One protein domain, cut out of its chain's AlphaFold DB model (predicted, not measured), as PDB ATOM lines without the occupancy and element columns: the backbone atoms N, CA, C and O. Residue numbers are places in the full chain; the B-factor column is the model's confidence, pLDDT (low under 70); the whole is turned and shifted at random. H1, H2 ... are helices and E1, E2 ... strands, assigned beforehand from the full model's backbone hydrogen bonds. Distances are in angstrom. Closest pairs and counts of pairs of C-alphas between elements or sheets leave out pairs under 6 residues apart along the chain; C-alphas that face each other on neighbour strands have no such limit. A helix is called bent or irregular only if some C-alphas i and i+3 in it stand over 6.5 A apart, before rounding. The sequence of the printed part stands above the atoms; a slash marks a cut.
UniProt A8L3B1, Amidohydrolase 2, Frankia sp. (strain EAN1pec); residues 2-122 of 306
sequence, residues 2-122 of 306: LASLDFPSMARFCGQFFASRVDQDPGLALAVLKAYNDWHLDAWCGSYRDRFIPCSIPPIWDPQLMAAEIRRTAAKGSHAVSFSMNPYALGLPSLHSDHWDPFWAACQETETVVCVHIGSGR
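Overview. This is residues 2 to 122 of the 306 residues of the protein "Amidohydrolase 2" of Frankia sp. (strain EAN1pec) (UniProt A8L3B1). H2, H3 and H5 run nearly the same way in a slightly bowed row, with H3 between H2 and H5, and this row covers one side of two short strand pairs, E1 with E2 and E3 with E4. E3 is near the middle of the body, H1 packs on the first half of H2 and on E3, and little H4 lies at the periphery. The printed part has 121 residues, mostly helix, with five named helices and four named strands in the order E1 H1 H2 E2 H3 E3 H4 H5 E4; both strand pairs are parallel. It is compact, with a radius of gyration of the C-alphas of 13.5 A and spans of 37 by 29 by 27 A.

Arrangement. E1, residues 4 to 6, is the parallel neighbour of E2, residues 52 to 54, with N 53 and O 4 at 2.8 A, within hydrogen-bond range. Between them come H1, residues 13 to 19, and H2, residues 26 to 48; E1, H1, H2 and E2 make a strand-helix-strand unit, two parallel neighbour strands with helices between them along the chain, and its crossover is right-handed. H1 and H2 form a helical hairpin: they touch, closest at the C-alphas of Phe 18 and Ala 29, 5.4 A, at a steep tilt of 42 degrees, opposite ways. H3, residues 63 to 74, and H2 only just touch, with 3 pairs of C-alphas within 8 A, the closest being Asn 37 and Thr 73, 7.6 A, at a shallow tilt of 22 degrees, the same way. E3, residues 80 to 83, H4, residues 87 to 90, H5, residues 98 to 109, and E4, residues 113 to 116, make a second strand-helix-strand unit, whose crossover is right-handed too; E3 and E4 are parallel neighbours, with N 115 and O 81 at 2.8 A, within hydrogen-bond range. H3 and H5 touch, closest at the C-alphas of Ala 67 and Phe 103, 4.5 A, at a shallow tilt of 13 degrees, the same way. The closest C-alphas of H1 and E3 are Cys 14 and Ser 82, 4.9 A. H4 touches no helix. Every O i to N i+4 pair is within hydrogen-bond range in H3, 16 of 19 in H2, 6 of 8 in H5 and 1 of 3 in H1, which has 3 of 4 O i to N i+3 pairs; H4 is too short for an O i to N i+4 pair.

Along the chain. E1 begins at C-alpha 4, (142.334, 238.080, 152.118), and spans 5.9 A; E2 spans 6.2 A, E3 9.7 A and E4 9.4 A. H2 is 32.2 A long and begins at C-alpha 26, (125.296, 241.340, 125.515); H5 measures 17.0 A, H3 16.2 A, H1 10.5 A and H4 5.2 A. H1 and H5 are irregular: C-alphas 14 and 17 are 8.6 A apart, and C-alphas 99 and 102 are 7.6 A apart. E4 ends at C-alpha 116, (136.888, 227.428, 141.932).

Size, cuts and confidence. The two C-alphas farthest apart, those of Leu 2 and Gln 24, are 41.5 A apart. The printed part has no cut and no long link. The mean pLDDT of the printed part is 91.1, and residues 118 to 122 are under 70.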
ATOM      1  N   LEU A   2     145.912 239.260 158.187       89.62
ATOM      2  CA  LEU A   2     146.748 240.190 157.426       89.62
ATOM      3  C   LEU A   2     146.100 240.551 156.093       89.62
ATOM      4  O   LEU A   2     145.777 241.711 155.892       89.62
ATOM      5  N   ALA A   3     145.854 239.576 155.229       92.62
ATOM      6  CA  ALA A   3     145.252 239.805 153.925       92.62
ATOM      7  C   ALA A   3     144.190 238.745 153.613       92.62
ATOM      8  O   ALA A   3     144.138 237.719 154.292       92.62
ATOM      9  N   SER A   4     143.344 239.015 152.620       93.00
ATOM     10  CA  SER A   4     142.334 238.080 152.118       93.00
ATOM     11  C   SER A   4     142.244 238.144 150.603       93.00
ATOM     12  O   SER A   4     142.346 239.227 150.027       93.00
ATOM     13  N   LEU A   5     142.012 236.990 149.980       94.44
ATOM     14  CA  LEU A   5     141.462 236.926 148.632       94.44
ATOM     15  C   LEU A   5     139.979 237.273 148.692       94.44
ATOM     16  O   LEU A   5     139.226 236.671 149.459       94.44
ATOM     17  N   ASP A   6     139.569 238.239 147.883       92.06
ATOM     18  CA  ASP A   6     138.202 238.739 147.890       92.06
ATOM     19  C   ASP A   6     137.394 238.069 146.779       92.06
ATOM     20  O   ASP A   6     137.385 238.518 145.633       92.06
ATOM     21  N   PHE A   7     136.693 236.979 147.101       89.00
ATOM     22  CA  PHE A   7     135.809 236.336 146.132       89.00
ATOM     23  C   PHE A   7     134.636 237.258 145.748       89.00
ATOM     24  O   PHE A   7     133.910 237.745 146.621       89.00
ATOM     25  N   PRO A   8     134.358 237.451 144.447       83.50
ATOM     26  CA  PRO A   8     133.380 238.428 143.977       83.50
ATOM     27  C   PRO A   8     131.933 237.888 144.004       83.50
ATOM     28  O   PRO A   8     131.162 238.010 143.049       83.50
ATOM     29  N   SER A   9     131.532 237.286 145.126       76.56
ATOM     30  CA  SER A   9     130.278 236.531 145.289       76.56
ATOM     31  C   SER A   9     129.002 237.376 145.146       76.56
ATOM     32  O   SER A   9     127.922 236.828 144.916       76.56
ATOM     33  N   MET A  10     129.104 238.711 145.214       76.75
ATOM     34  CA  MET A  10     127.985 239.635 144.971       76.75
ATOM     35  C   MET A  10     127.371 239.445 143.575       76.75
ATOM     36  O   MET A  10     126.148 239.444 143.429       76.75
ATOM     37  N   ALA A  11     128.200 239.188 142.562       77.88
ATOM     38  CA  ALA A  11     127.753 238.925 141.196       77.88
ATOM     39  C   ALA A  11     127.262 237.477 140.986       77.88
ATOM     40  O   ALA A  11     127.143 237.017 139.843       77.88
ATOM     41  N   ARG A  12     126.960 236.764 142.085       80.25
ATOM     42  CA  ARG A  12     126.850 235.300 142.167       80.25
ATOM     43  C   ARG A  12     128.178 234.628 141.795       80.25
ATOM     44  O   ARG A  12     129.124 235.281 141.364       80.25
ATOM     45  N   PHE A  13     128.254 233.309 141.956       78.12
ATOM     46  CA  PHE A  13     129.454 232.553 141.591       78.12
ATOM     47  C   PHE A  13     129.866 232.839 140.143       78.12
ATOM     48  O   PHE A  13     129.007 232.843 139.260       78.12
ATOM     49  N   CYS A  14     131.161 233.106 139.934       79.38
ATOM     50  CA  CYS A  14     131.800 233.327 138.632       79.38
ATOM     51  C   CYS A  14     131.033 234.269 137.673       79.38
ATOM     52  O   CYS A  14     131.014 234.042 136.464       79.38
ATOM     53  N   GLY A  15     130.354 235.301 138.193       83.00
ATOM     54  CA  GLY A  15     129.673 236.304 137.362       83.00
ATOM     55  C   GLY A  15     128.329 235.884 136.774       83.00
ATOM     56  O   GLY A  15     127.835 236.540 135.852       83.00
ATOM     57  N   GLN A  16     127.705 234.821 137.292       84.94
ATOM     58  CA  GLN A  16     126.421 234.313 136.791       84.94
ATOM     59  C   GLN A  16     125.311 235.373 136.731       84.94
ATOM     60  O   GLN A  16     124.401 235.264 135.907       84.94
ATOM     61  N   PHE A  17     125.356 236.405 137.582       87.69
ATOM     62  CA  PHE A  17     124.411 237.517 137.498       87.69
ATOM     63  C   PHE A  17     124.472 238.205 136.127       87.69
ATOM     64  O   PHE A  17     123.431 238.367 135.490       87.69
ATOM     65  N   PHE A  18     125.672 238.537 135.645       91.75
ATOM     66  CA  PHE A  18     125.865 239.184 134.346       91.75
ATOM     67  C   PHE A  18     125.576 238.220 133.194       91.75
ATOM     68  O   PHE A  18     124.875 238.590 132.254       91.75
ATOM     69  N   ALA A  19     126.007 236.961 133.321       88.88
ATOM     70  CA  ALA A  19     125.748 235.927 132.318       88.88
ATOM     71  C   ALA A  19     124.244 235.746 132.042       88.88
ATOM     72  O   ALA A  19     123.828 235.628 130.896       88.88
ATOM     73  N   SER A  20     123.403 235.829 133.080       90.00
ATOM     74  CA  SER A  20     121.942 235.706 132.939       90.00
ATOM     75  C   SER A  20     121.261 236.855 132.175       90.00
ATOM     76  O   SER A  20     120.044 236.830 131.979       90.00
ATOM     77  N   ARG A  21     122.013 237.891 131.780       92.44
ATOM     78  CA  ARG A  21     121.516 239.074 131.060       92.44
ATOM     79  C   ARG A  21     122.014 239.170 129.622       92.44
ATOM     80  O   ARG A  21     121.563 240.058 128.907       92.44
ATOM     81  N   VAL A  22     122.873 238.248 129.191       92.62
ATOM     82  CA  VAL A  22     123.477 238.255 127.850       92.62
ATOM     83  C   VAL A  22     122.416 238.189 126.751       92.62
ATOM     84  O   VAL A  22     122.495 238.958 125.802       92.62
ATOM     85  N   ASP A  23     121.374 237.370 126.924       93.31
ATOM     86  CA  ASP A  23     120.270 237.259 125.955       93.31
ATOM     87  C   ASP A  23     119.430 238.544 125.825       93.31
ATOM     88  O   ASP A  23     118.701 238.713 124.851       93.31
ATOM     89  N   GLN A  24     119.491 239.441 126.818       95.31
ATOM     90  CA  GLN A  24     118.768 240.718 126.811       95.31
ATOM     91  C   GLN A  24     119.604 241.815 126.148       95.31
ATOM     92  O   GLN A  24     119.100 242.530 125.286       95.31
ATOM     93  N   ASP A  25     120.864 241.956 126.568       96.50
ATOM     94  CA  ASP A  25     121.805 242.922 126.006       96.50
ATOM     95  C   ASP A  25     123.254 242.470 126.292       96.50
ATOM     96  O   ASP A  25     123.766 242.680 127.400       96.50
ATOM     97  N   PRO A  26     123.939 241.844 125.317       95.19
ATOM     98  CA  PRO A  26     125.296 241.340 125.515       95.19
ATOM     99  C   PRO A  26     126.314 242.473 125.696       95.19
ATOM    100  O   PRO A  26     127.289 242.317 126.435       95.19
ATOM    101  N   GLY A  27     126.082 243.625 125.056       96.88
ATOM    102  CA  GLY A  27     126.952 244.793 125.162       96.88
ATOM    103  C   GLY A  27     126.891 245.402 126.559       96.88
ATOM    104  O   GLY A  27     127.930 245.659 127.169       96.88
ATOM    105  N   LEU A  28     125.682 245.559 127.102       96.75
ATOM    106  CA  LEU A  28     125.477 246.028 128.468       96.75
ATOM    107  C   LEU A  28     126.005 245.024 129.499       96.75
ATOM    108  O   LEU A  28     126.685 245.435 130.437       96.75
ATOM    109  N   ALA A  29     125.741 243.724 129.331       96.75
ATOM    110  CA  ALA A  29     126.236 242.693 130.246       96.75
ATOM    111  C   ALA A  29     127.770 242.724 130.358       96.75
ATOM    112  O   ALA A  29     128.309 242.729 131.468       96.75
ATOM    113  N   LEU A  30     128.469 242.823 129.220       97.94
ATOM    114  CA  LEU A  30     129.923 242.951 129.192       97.94
ATOM    115  C   LEU A  30     130.396 244.280 129.798       97.94
ATOM    116  O   LEU A  30     131.336 244.287 130.590       97.94
ATOM    117  N   ALA A  31     129.758 245.403 129.457       97.88
ATOM    118  CA  ALA A  31     130.140 246.715 129.978       97.88
ATOM    119  C   ALA A  31     130.013 246.790 131.508       97.88
ATOM    120  O   ALA A  31     130.921 247.285 132.175       97.88
ATOM    121  N   VAL A  32     128.926 246.256 132.072       96.88
ATOM    122  CA  VAL A  32     128.705 246.240 133.525       96.88
ATOM    123  C   VAL A  32     129.668 245.278 134.221       96.88
ATOM    124  O   VAL A  32     130.189 245.624 135.276       96.88
ATOM    125  N   LEU A  33     129.964 244.112 133.634       97.50
ATOM    126  CA  LEU A  33     130.980 243.199 134.169       97.50
ATOM    127  C   LEU A  33     132.355 243.871 134.233       97.50
ATOM    128  O   LEU A  33     133.025 243.812 135.263       97.50
ATOM    129  N   LYS A  34     132.761 244.563 133.163       98.12
ATOM    130  CA  LYS A  34     134.031 245.300 133.131       98.12
ATOM    131  C   LYS A  34     134.056 246.424 134.162       98.12
ATOM    132  O   LYS A  34     135.046 246.561 134.869       98.12
ATOM    133  N   ALA A  35     132.954 247.164 134.298       97.69
ATOM    134  CA  ALA A  35     132.812 248.196 135.322       97.69
ATOM    135  C   ALA A  35     132.871 247.617 136.746       97.69
ATOM    136  O   ALA A  35     133.463 248.235 137.629       97.69
ATOM    137  N   TYR A  36     132.304 246.426 136.973       97.25
ATOM    138  CA  TYR A  36     132.428 245.712 138.244       97.25
ATOM    139  C   TYR A  36     133.883 245.340 138.532       97.25
ATOM    140  O   TYR A  36     134.371 245.643 139.617       97.25
ATOM    141  N   ASN A  37     134.585 244.738 137.564       97.88
ATOM    142  CA  ASN A  37     136.007 244.427 137.711       97.88
ATOM    143  C   ASN A  37     136.822 245.706 137.957       97.88
ATOM    144  O   ASN A  37     137.672 245.716 138.834       97.88
ATOM    145  N   ASP A  38     136.549 246.807 137.256       98.06
ATOM    146  CA  ASP A  38     137.252 248.076 137.481       98.06
ATOM    147  C   ASP A  38     137.022 248.627 138.886       98.06
ATOM    148  O   ASP A  38     137.980 248.963 139.572       98.06
ATOM    149  N   TRP A  39     135.777 248.643 139.358       97.19
ATOM    150  CA  TRP A  39     135.475 249.024 140.736       97.19
ATOM    151  C   TRP A  39     136.153 248.097 141.755       97.19
ATOM    152  O   TRP A  39     136.740 248.578 142.724       97.19
ATOM    153  N   HIS A  40     136.102 246.782 141.540       96.38
ATOM    154  CA  HIS A  40     136.689 245.805 142.451       96.38
ATOM    155  C   HIS A  40     138.213 245.970 142.537       96.38
ATOM    156  O   HIS A  40     138.768 246.024 143.631       96.38
ATOM    157  N   LEU A  41     138.884 246.136 141.398       96.38
ATOM    158  CA  LEU A  41     140.335 246.296 141.343       96.38
ATOM    159  C   LEU A  41     140.789 247.674 141.833       96.38
ATOM    160  O   LEU A  41     141.671 247.763 142.683       96.38
ATOM    161  N   ASP A  42     140.186 248.751 141.327       96.44
ATOM    162  CA  ASP A  42     140.696 250.109 141.539       96.44
ATOM    163  C   ASP A  42     140.211 250.714 142.854       96.44
ATOM    164  O   ASP A  42     140.965 251.411 143.530       96.44
ATOM    165  N   ALA A  43     138.950 250.466 143.217       95.44
ATOM    166  CA  ALA A  43     138.344 251.067 144.397       95.44
ATOM    167  C   ALA A  43     138.370 250.115 145.591       95.44
ATOM    168  O   ALA A  43     138.833 250.508 146.657       95.44
ATOM    169  N   TRP A  44     137.894 248.877 145.445       94.81
ATOM    170  CA  TRP A  44     137.795 247.951 146.577       94.81
ATOM    171  C   TRP A  44     139.173 247.452 147.023       94.81
ATOM    172  O   TRP A  44     139.679 247.879 148.062       94.81
ATOM    173  N   CYS A  45     139.825 246.621 146.207       95.62
ATOM    174  CA  CYS A  45     141.154 246.101 146.515       95.62
ATOM    175  C   CYS A  45     142.209 247.218 146.476       95.62
ATOM    176  O   CYS A  45     143.092 247.276 147.330       95.62
ATOM    177  N   GLY A  46     142.071 248.167 145.546       94.69
ATOM    178  CA  GLY A  46     142.967 249.316 145.412       94.69
ATOM    179  C   GLY A  46     143.024 250.245 146.632       94.69
ATOM    180  O   GLY A  46     144.047 250.904 146.827       94.69
ATOM    181  N   SER A  47     141.993 250.261 147.489       95.19
ATOM    182  CA  SER A  47     142.010 251.031 148.747       95.19
ATOM    183  C   SER A  47     142.974 250.459 149.789       95.19
ATOM    184  O   SER A  47     143.496 251.210 150.611       95.19
ATOM    185  N   TYR A  48     143.229 249.148 149.749       94.50
ATOM    186  CA  TYR A  48     144.103 248.450 150.692       94.50
ATOM    187  C   TYR A  48     144.916 247.374 149.962       94.50
ATOM    188  O   TYR A  48     144.742 246.173 150.174       94.50
ATOM    189  N   ARG A  49     145.819 247.821 149.080       93.69
ATOM    190  CA  ARG A  49     146.675 246.962 148.230       93.69
ATOM    191  C   ARG A  49     147.602 246.016 148.993       93.69
ATOM    192  O   ARG A  49     148.188 245.119 148.415       93.69
ATOM    193  N   ASP A  50     147.748 246.246 150.282       94.38
ATOM    194  CA  ASP A  50     148.525 245.490 151.254       94.38
ATOM    195  C   ASP A  50     147.658 244.530 152.093       94.38
ATOM    196  O   ASP A  50     148.171 243.843 152.977       94.38
ATOM    197  N   ARG A  51     146.338 244.497 151.852       94.06
ATOM    198  CA  ARG A  51     145.342 243.698 152.591       94.06
ATOM    199  C   ARG A  51     144.421 242.883 151.687       94.06
ATOM    200  O   ARG A  51     143.941 241.842 152.121       94.06
ATOM    201  N   PHE A  52     144.136 243.351 150.479       96.00
ATOM    202  CA  PHE A  52     143.159 242.724 149.597       96.00
ATOM    203  C   PHE A  52     143.823 242.179 148.343       96.00
ATOM    204  O   PHE A  52     144.456 242.915 147.586       96.00
ATOM    205  N   ILE A  53     143.650 240.876 148.136       96.75
ATOM    206  CA  ILE A  53     144.059 240.166 146.933       96.75
ATOM    207  C   ILE A  53     142.835 240.131 146.005       96.75
ATOM    208  O   ILE A  53     141.800 239.570 146.381       96.75
ATOM    209  N   PRO A  54     142.907 240.746 144.816       96.38
ATOM    210  CA  PRO A  54     141.770 240.812 143.906       96.38
ATOM    211  C   PRO A  54     141.457 239.460 143.257       96.38
ATOM    212  O   PRO A  54     142.367 238.743 142.842       96.38
ATOM    213  N   CYS A  55     140.168 239.157 143.081       96.81
ATOM    214  CA  CYS A  55     139.696 238.013 142.301       96.81
ATOM    215  C   CYS A  55     138.685 238.482 141.249       96.81
ATOM    216  O   CYS A  55     137.547 238.847 141.546       96.81
ATOM    217  N   SER A  56     139.117 238.495 139.990       96.81
ATOM    218  CA  SER A  56     138.316 239.010 138.879       96.81
ATOM    219  C   SER A  56     137.188 238.061 138.457       96.81
ATOM    220  O   SER A  56     137.215 236.854 138.712       96.81
ATOM    221  N   ILE A  57     136.181 238.610 137.775       95.19
ATOM    222  CA  ILE A  57     135.112 237.831 137.145       95.19
ATOM    223  C   ILE A  57     135.351 237.752 135.634       95.19
ATOM    224  O   ILE A  57     135.522 238.797 134.999       95.19
ATOM    225  N   PRO A  58     135.270 236.559 135.022       94.69
ATOM    226  CA  PRO A  58     135.323 236.418 133.579       94.69
ATOM    227  C   PRO A  58     133.912 236.526 132.958       94.69
ATOM    228  O   PRO A  58     132.938 236.061 133.559       94.69
ATOM    229  N   PRO A  59     133.755 237.076 131.739       96.38
ATOM    230  CA  PRO A  59     132.524 236.961 130.951       96.38
ATOM    231  C   PRO A  59     132.322 235.510 130.478       96.38
ATOM    232  O   PRO A  59     132.557 235.177 129.322       96.38
ATOM    233  N   ILE A  60     131.900 234.636 131.397       94.25
ATOM    234  CA  ILE A  60     131.914 233.163 131.278       94.25
ATOM    235  C   ILE A  60     131.147 232.585 130.071       94.25
ATOM    236  O   ILE A  60     131.273 231.406 129.761       94.25
ATOM    237  N   TRP A  61     130.334 233.396 129.398       94.94
ATOM    238  CA  TRP A  61     129.567 233.013 128.212       94.94
ATOM    239  C   TRP A  61     130.386 233.008 126.913       94.94
ATOM    240  O   TRP A  61     129.907 232.464 125.920       94.94
ATOM    241  N   ASP A  62     131.580 233.612 126.888       96.81
ATOM    242  CA  ASP A  62     132.411 233.698 125.682       96.81
ATOM    243  C   ASP A  62     133.912 233.567 126.021       96.81
ATOM    244  O   ASP A  62     134.496 234.498 126.583       96.81
ATOM    245  N   PRO A  63     134.579 232.461 125.638       97.38
ATOM    246  CA  PRO A  63     135.972 232.193 125.995       97.38
ATOM    247  C   PRO A  63     136.971 233.207 125.415       97.38
ATOM    248  O   PRO A  63     138.035 233.412 126.000       97.38
ATOM    249  N   GLN A  64     136.651 233.882 124.307       98.31
ATOM    250  CA  GLN A  64     137.506 234.934 123.748       98.31
ATOM    251  C   GLN A  64     137.395 236.220 124.567       98.31
ATOM    252  O   GLN A  64     138.408 236.849 124.879       98.31
ATOM    253  N   LEU A  65     136.175 236.587 124.976       98.31
ATOM    254  CA  LEU A  65     135.979 237.704 125.902       98.31
ATOM    255  C   LEU A  65     136.615 237.412 127.262       98.31
ATOM    256  O   LEU A  65     137.191 238.317 127.865       98.31
ATOM    257  N   MET A  66     136.561 236.160 127.727       98.25
ATOM    258  CA  MET A  66     137.250 235.743 128.948       98.25
ATOM    259  C   MET A  66     138.752 235.963 128.822       98.25
ATOM    260  O   MET A  66     139.334 236.641 129.661       98.25
ATOM    261  N   ALA A  67     139.366 235.462 127.749       98.62
ATOM    262  CA  ALA A  67     140.791 235.628 127.493       98.62
ATOM    263  C   ALA A  67     141.213 237.109 127.441       98.62
ATOM    264  O   ALA A  67     142.239 237.495 128.001       98.62
ATOM    265  N   ALA A  68     140.417 237.958 126.783       98.69
ATOM    266  CA  ALA A  68     140.668 239.395 126.720       98.69
ATOM    267  C   ALA A  68     140.562 240.065 128.100       98.69
ATOM    268  O   ALA A  68     141.398 240.901 128.444       98.69
ATOM    269  N   GLU A  69     139.560 239.689 128.896       98.56
ATOM    270  CA  GLU A  69     139.362 240.256 130.228       98.56
ATOM    271  C   GLU A  69     140.443 239.798 131.211       98.56
ATOM    272  O   GLU A  69     140.931 240.634 131.962       98.56
ATOM    273  N   ILE A  70     140.900 238.541 131.146       98.50
ATOM    274  CA  ILE A  70     142.030 238.045 131.952       98.50
ATOM    275  C   ILE A  70     143.291 238.862 131.707       98.50
ATOM    276  O   ILE A  70     143.899 239.359 132.651       98.50
ATOM    277  N   ARG A  71     143.663 239.073 130.441       98.56
ATOM    278  CA  ARG A  71     144.837 239.895 130.110       98.56
ATOM    279  C   ARG A  71     144.685 241.325 130.623       98.56
ATOM    280  O   ARG A  71     145.646 241.916 131.111       98.56
ATOM    281  N   ARG A  72     143.472 241.880 130.546       98.56
ATOM    282  CA  ARG A  72     143.173 243.233 131.023       98.56
ATOM    283  C   ARG A  72     143.272 243.352 132.545       98.56
ATOM    284  O   ARG A  72     143.829 244.334 133.028       98.56
ATOM    285  N   THR A  73     142.725 242.399 133.297       98.25
ATOM    286  CA  THR A  73     142.744 242.429 134.768       98.25
ATOM    287  C   THR A  73     144.123 242.071 135.318       98.25
ATOM    288  O   THR A  73     144.568 242.716 136.267       98.25
ATOM    289  N   ALA A  74     144.857 241.162 134.673       97.88
ATOM    290  CA  ALA A  74     146.254 240.875 134.995       97.88
ATOM    291  C   ALA A  74     147.157 242.103 134.803       97.88
ATOM    292  O   ALA A  74     147.959 242.416 135.677       97.88
ATOM    293  N   ALA A  75     146.958 242.889 133.736       97.44
ATOM    294  CA  ALA A  75     147.671 244.160 133.545       97.44
ATOM    295  C   ALA A  75     147.394 245.201 134.652       97.44
ATOM    296  O   ALA A  75     148.145 246.163 134.800       97.44
ATOM    297  N   LYS A  76     146.324 245.012 135.437       96.06
ATOM    298  CA  LYS A  76     145.976 245.818 136.618       96.06
ATOM    299  C   LYS A  76     146.422 245.174 137.943       96.06
ATOM    300  O   LYS A  76     146.117 245.719 138.998       96.06
ATOM    301  N   GLY A  77     147.135 244.044 137.898       94.31
ATOM    302  CA  GLY A  77     147.657 243.326 139.066       94.31
ATOM    303  C   GLY A  77     146.740 242.233 139.625       94.31
ATOM    304  O   GLY A  77     146.951 241.785 140.747       94.31
ATOM    305  N   SER A  78     145.710 241.808 138.886       96.88
ATOM    306  CA  SER A  78     144.833 240.706 139.304       96.88
ATOM    307  C   SER A  78     145.285 239.373 138.723       96.88
ATOM    308  O   SER A  78     145.004 239.084 137.562       96.88
ATOM    309  N   HIS A  79     145.885 238.527 139.561       96.75
ATOM    310  CA  HIS A  79     146.332 237.173 139.201       96.75
ATOM    311  C   HIS A  79     145.406 236.073 139.745       96.75
ATOM    312  O   HIS A  79     145.811 234.926 139.910       96.75
ATOM    313  N   ALA A  80     144.137 236.403 140.003       97.62
ATOM    314  CA  ALA A  80     143.088 235.435 140.309       97.62
ATOM    315  C   ALA A  80     141.802 235.722 139.520       97.62
ATOM    316  O   ALA A  80     141.434 236.880 139.270       97.62
ATOM    317  N   VAL A  81     141.102 234.653 139.139       97.12
ATOM    318  CA  VAL A  81     139.798 234.707 138.469       97.12
ATOM    319  C   VAL A  81     138.843 233.662 139.033       97.12
ATOM    320  O   VAL A  81     139.201 232.498 139.191       97.12
ATOM    321  N   SER A  82     137.595 234.044 139.289       93.88
ATOM    322  CA  SER A  82     136.554 233.097 139.691       93.88
ATOM    323  C   SER A  82     136.032 232.294 138.496       93.88
ATOM    324  O   SER A  82     135.634 232.865 137.482       93.88
ATOM    325  N   PHE A  83     135.949 230.971 138.628       92.50
ATOM    326  CA  PHE A  83     135.415 230.090 137.590       92.50
ATOM    327  C   PHE A  83     134.477 229.015 138.161       92.50
ATOM    328  O   PHE A  83     134.494 228.710 139.354       92.50
ATOM    329  N   SER A  84     133.620 228.450 137.304       85.88
ATOM    330  CA  SER A  84     132.674 227.401 137.699       85.88
ATOM    331  C   SER A  84     133.327 226.019 137.660       85.88
ATOM    332  O   SER A  84     133.874 225.630 136.632       85.88
ATOM    333  N   MET A  85     133.186 225.217 138.721       78.75
ATOM    334  CA  MET A  85     133.614 223.807 138.702       78.75
ATOM    335  C   MET A  85     132.741 222.932 137.785       78.75
ATOM    336  O   MET A  85     133.101 221.796 137.485       78.75
ATOM    337  N   ASN A  86     131.569 223.429 137.372       83.12
ATOM    338  CA  ASN A  86     130.669 222.737 136.458       83.12
ATOM    339  C   ASN A  86     129.964 223.728 135.508       83.12
ATOM    340  O   ASN A  86     128.787 224.048 135.713       83.12
ATOM    341  N   PRO A  87     130.643 224.210 134.449       86.31
ATOM    342  CA  PRO A  87     130.025 225.093 133.457       86.31
ATOM    343  C   PRO A  87     128.825 224.438 132.751       86.31
ATOM    344  O   PRO A  87     127.850 225.117 132.436       86.31
ATOM    345  N   TYR A  88     128.821 223.108 132.600       84.50
ATOM    346  CA  TYR A  88     127.706 222.374 131.992       84.50
ATOM    347  C   TYR A  88     126.386 222.532 132.754       84.50
ATOM    348  O   TYR A  88     125.327 222.683 132.146       84.50
ATOM    349  N   ALA A  89     126.431 222.581 134.089       78.19
ATOM    350  CA  ALA A  89     125.241 222.851 134.899       78.19
ATOM    351  C   ALA A  89     124.669 224.268 134.696       78.19
ATOM    352  O   ALA A  89     123.528 224.518 135.078       78.19
ATOM    353  N   LEU A  90     125.439 225.174 134.088       82.00
ATOM    354  CA  LEU A  90     125.023 226.527 133.715       82.00
ATOM    355  C   LEU A  90     124.532 226.613 132.258       82.00
ATOM    356  O   LEU A  90     124.252 227.708 131.781       82.00
ATOM    357  N   GLY A  91     124.434 225.483 131.547       86.44
ATOM    358  CA  GLY A  91     124.082 225.443 130.124       86.44
ATOM    359  C   GLY A  91     125.244 225.767 129.180       86.44
ATOM    360  O   GLY A  91     125.017 225.961 127.989       86.44
ATOM    361  N   LEU A  92     126.476 225.822 129.696       90.19
ATOM    362  CA  LEU A  92     127.687 226.111 128.925       90.19
ATOM    363  C   LEU A  92     128.401 224.811 128.505       90.19
ATOM    364  O   LEU A  92     128.089 223.735 129.023       90.19
ATOM    365  N   PRO A  93     129.371 224.861 127.577       90.81
ATOM    366  CA  PRO A  93     130.123 223.674 127.181       90.81
ATOM    367  C   PRO A  93     130.829 222.974 128.350       90.81
ATOM    368  O   PRO A  93     131.219 223.587 129.346       90.81
ATOM    369  N   SER A  94     131.007 221.658 128.215       86.62
ATOM    370  CA  SER A  94     131.723 220.835 129.196       86.62
ATOM    371  C   SER A  94     133.131 221.374 129.451       86.62
ATOM    372  O   SER A  94     133.807 221.820 128.523       86.62
ATOM    373  N   LEU A  95     133.602 221.259 130.696       84.25
ATOM    374  CA  LEU A  95     134.977 221.601 131.072       84.25
ATOM    375  C   LEU A  95     136.014 220.796 130.273       84.25
ATOM    376  O   LEU A  95     137.116 221.264 130.031       84.25
ATOM    377  N   HIS A  96     135.645 219.588 129.848       81.19
ATOM    378  CA  HIS A  96     136.510 218.667 129.110       81.19
ATOM    379  C   HIS A  96     136.536 218.925 127.595       81.19
ATOM    380  O   HIS A  96     136.849 218.013 126.838       81.19
ATOM    381  N   SER A  97     136.121 220.111 127.151       85.81
ATOM    382  CA  SER A  97     136.139 220.493 125.739       85.81
ATOM    383  C   SER A  97     137.092 221.655 125.498       85.81
ATOM    384  O   SER A  97     137.209 222.540 126.346       85.81
ATOM    385  N   ASP A  98     137.662 221.691 124.297       90.19
ATOM    386  CA  ASP A  98     138.599 222.714 123.809       90.19
ATOM    387  C   ASP A  98     137.961 224.120 123.708       90.19
ATOM    388  O   ASP A  98     138.617 225.111 123.400       90.19
ATOM    389  N   HIS A  99     136.655 224.239 123.987       94.06
ATOM    390  CA  HIS A  99     135.933 225.513 124.029       94.06
ATOM    391  C   HIS A  99     136.612 226.540 124.947       94.06
ATOM    392  O   HIS A  99     136.607 227.731 124.649       94.06
ATOM    393  N   TRP A 100     137.196 226.080 126.054       95.69
ATOM    394  CA  TRP A 100     137.794 226.932 127.080       95.69
ATOM    395  C   TRP A 100     139.284 227.225 126.844       95.69
ATOM    396  O   TRP A 100     139.865 228.003 127.597       95.69
ATOM    397  N   ASP A 101     139.901 226.669 125.797       96.31
ATOM    398  CA  ASP A 101     141.338 226.823 125.524       96.31
ATOM    399  C   ASP A 101     141.811 228.281 125.443       96.31
ATOM    400  O   ASP A 101     142.857 228.582 126.020       96.31
ATOM    401  N   PRO A 102     141.070 229.230 124.829       98.38
ATOM    402  CA  PRO A 102     141.476 230.635 124.836       98.38
ATOM    403  C   PRO A 102     141.581 231.215 126.252       98.38
ATOM    404  O   PRO A 102     142.486 231.999 126.538       98.38
ATOM    405  N   PHE A 103     140.665 230.819 127.142       97.81
ATOM    406  CA  PHE A 103     140.670 231.230 128.542       97.81
ATOM    407  C   PHE A 103     141.842 230.597 129.300       97.81
ATOM    408  O   PHE A 103     142.563 231.314 129.990       97.81
ATOM    409  N   TRP A 104     142.083 229.293 129.125       96.69
ATOM    410  CA  TRP A 104     143.221 228.607 129.747       96.69
ATOM    411  C   TRP A 104     144.563 229.173 129.299       96.69
ATOM    412  O   TRP A 104     145.422 229.425 130.141       96.69
ATOM    413  N   ALA A 105     144.718 229.433 127.999       98.00
ATOM    414  CA  ALA A 105     145.915 230.047 127.444       98.00
ATOM    415  C   ALA A 105     146.160 231.429 128.057       98.00
ATOM    416  O   ALA A 105     147.260 231.692 128.528       98.00
ATOM    417  N   ALA A 106     145.131 232.280 128.146       98.50
ATOM    418  CA  ALA A 106     145.267 233.590 128.776       98.50
ATOM    419  C   ALA A 106     145.641 233.492 130.261       98.50
ATOM    420  O   ALA A 106     146.524 234.217 130.702       98.50
ATOM    421  N   CYS A 107     145.021 232.582 131.022       98.00
ATOM    422  CA  CYS A 107     145.386 232.366 132.423       98.00
ATOM    423  C   CYS A 107     146.835 231.894 132.572       98.00
ATOM    424  O   CYS A 107     147.540 232.378 133.450       98.00
ATOM    425  N   GLN A 108     147.296 230.990 131.708       97.31
ATOM    426  CA  GLN A 108     148.685 230.536 131.708       97.31
ATOM    427  C   GLN A 108     149.655 231.667 131.332       97.31
ATOM    428  O   GLN A 108     150.673 231.836 131.995       97.31
ATOM    429  N   GLU A 109     149.345 232.445 130.291       97.88
ATOM    430  CA  GLU A 109     150.150 233.583 129.821       97.88
ATOM    431  C   GLU A 109     150.363 234.640 130.911       97.88
ATOM    432  O   GLU A 109     151.420 235.264 130.961       97.88
ATOM    433  N   THR A 110     149.354 234.864 131.754       97.88
ATOM    434  CA  THR A 110     149.364 235.919 132.777       97.88
ATOM    435  C   THR A 110     149.581 235.400 134.194       97.88
ATOM    436  O   THR A 110     149.422 236.168 135.146       97.88
ATOM    437  N   GLU A 111     149.888 234.109 134.336       96.69
ATOM    438  CA  GLU A 111     150.037 233.424 135.626       96.69
ATOM    439  C   GLU A 111     148.814 233.629 136.543       96.69
ATOM    440  O   GLU A 111     148.926 233.784 137.757       96.69
ATOM    441  N   THR A 112     147.617 233.664 135.952       97.94
ATOM    442  CA  THR A 112     146.359 233.879 136.670       97.94
ATOM    443  C   THR A 112     145.805 232.560 137.190       97.94
ATOM    444  O   THR A 112     145.493 231.641 136.430       97.94
ATOM    445  N   VAL A 113     145.596 232.500 138.500       96.81
ATOM    446  CA  VAL A 113     145.020 231.351 139.195       96.81
ATOM    447  C   VAL A 113     143.514 231.291 138.975       96.81
ATOM    448  O   VAL A 113     142.784 232.267 139.156       96.81
ATOM    449  N   VAL A 114     143.036 230.103 138.621       95.75
ATOM    450  CA  VAL A 114     141.614 229.827 138.420       95.75
ATOM    451  C   VAL A 114     141.013 229.371 139.747       95.75
ATOM    452  O   VAL A 114     141.201 228.239 140.188       95.75
ATOM    453  N   CYS A 115     140.275 230.266 140.393       92.62
ATOM    454  CA  CYS A 115     139.652 230.048 141.689       92.62
ATOM    455  C   CYS A 115     138.264 229.427 141.529       92.62
ATOM    456  O   CYS A 115     137.328 230.039 141.004       92.62
ATOM    457  N   VAL A 116     138.114 228.211 142.041       87.44
ATOM    458  CA  VAL A 116     136.888 227.428 141.932       87.44
ATOM    459  C   VAL A 116     136.201 227.358 143.296       87.44
ATOM    460  O   VAL A 116     136.627 226.616 144.174       87.44
ATOM    461  N   HIS A 117     135.130 228.134 143.485       75.56
ATOM    462  CA  HIS A 117     134.429 228.215 144.773       75.56
ATOM    463  C   HIS A 117     133.496 227.010 145.000       75.56
ATOM    464  O   HIS A 117     132.780 226.574 144.080       75.56
ATOM    465  N   ILE A 118     133.454 226.512 146.243       63.59
ATOM    466  CA  ILE A 118     132.537 225.455 146.700       63.59
ATOM    467  C   ILE A 118     131.092 225.899 146.423       63.59
ATOM    468  O   ILE A 118     130.710 227.026 146.727       63.59
ATOM    469  N   GLY A 119     130.297 225.025 145.796       49.28
ATOM    470  CA  GLY A 119     128.916 225.315 145.382       49.28
ATOM    471  C   GLY A 119     128.725 225.554 143.879       49.28
ATOM    472  O   GLY A 119     127.590 225.530 143.407       49.28
ATOM    473  N   SER A 120     129.804 225.684 143.099       50.09
ATOM    474  CA  SER A 120     129.725 225.815 141.633       50.09
ATOM    475  C   SER A 120     129.478 224.489 140.887       50.09
ATOM    476  O   SER A 120     129.406 224.461 139.660       50.09
ATOM    477  N   GLY A 121     129.324 223.366 141.600       41.75
ATOM    478  CA  GLY A 121     129.145 222.047 140.999       41.75
ATOM    479  C   GLY A 121     128.582 221.013 141.957       41.75
ATOM    480  O   GLY A 121     128.852 220.991 143.154       41.75
ATOM    481  N   ARG A 122     127.752 220.141 141.389       39.47
ATOM    482  CA  ARG A 122     127.010 219.096 142.088       39.47
ATOM    483  C   ARG A 122     127.519 217.743 141.573       39.47
ATOM    484  O   ARG A 122     127.151 217.346 140.477       39.47
TER     485      ARG A 122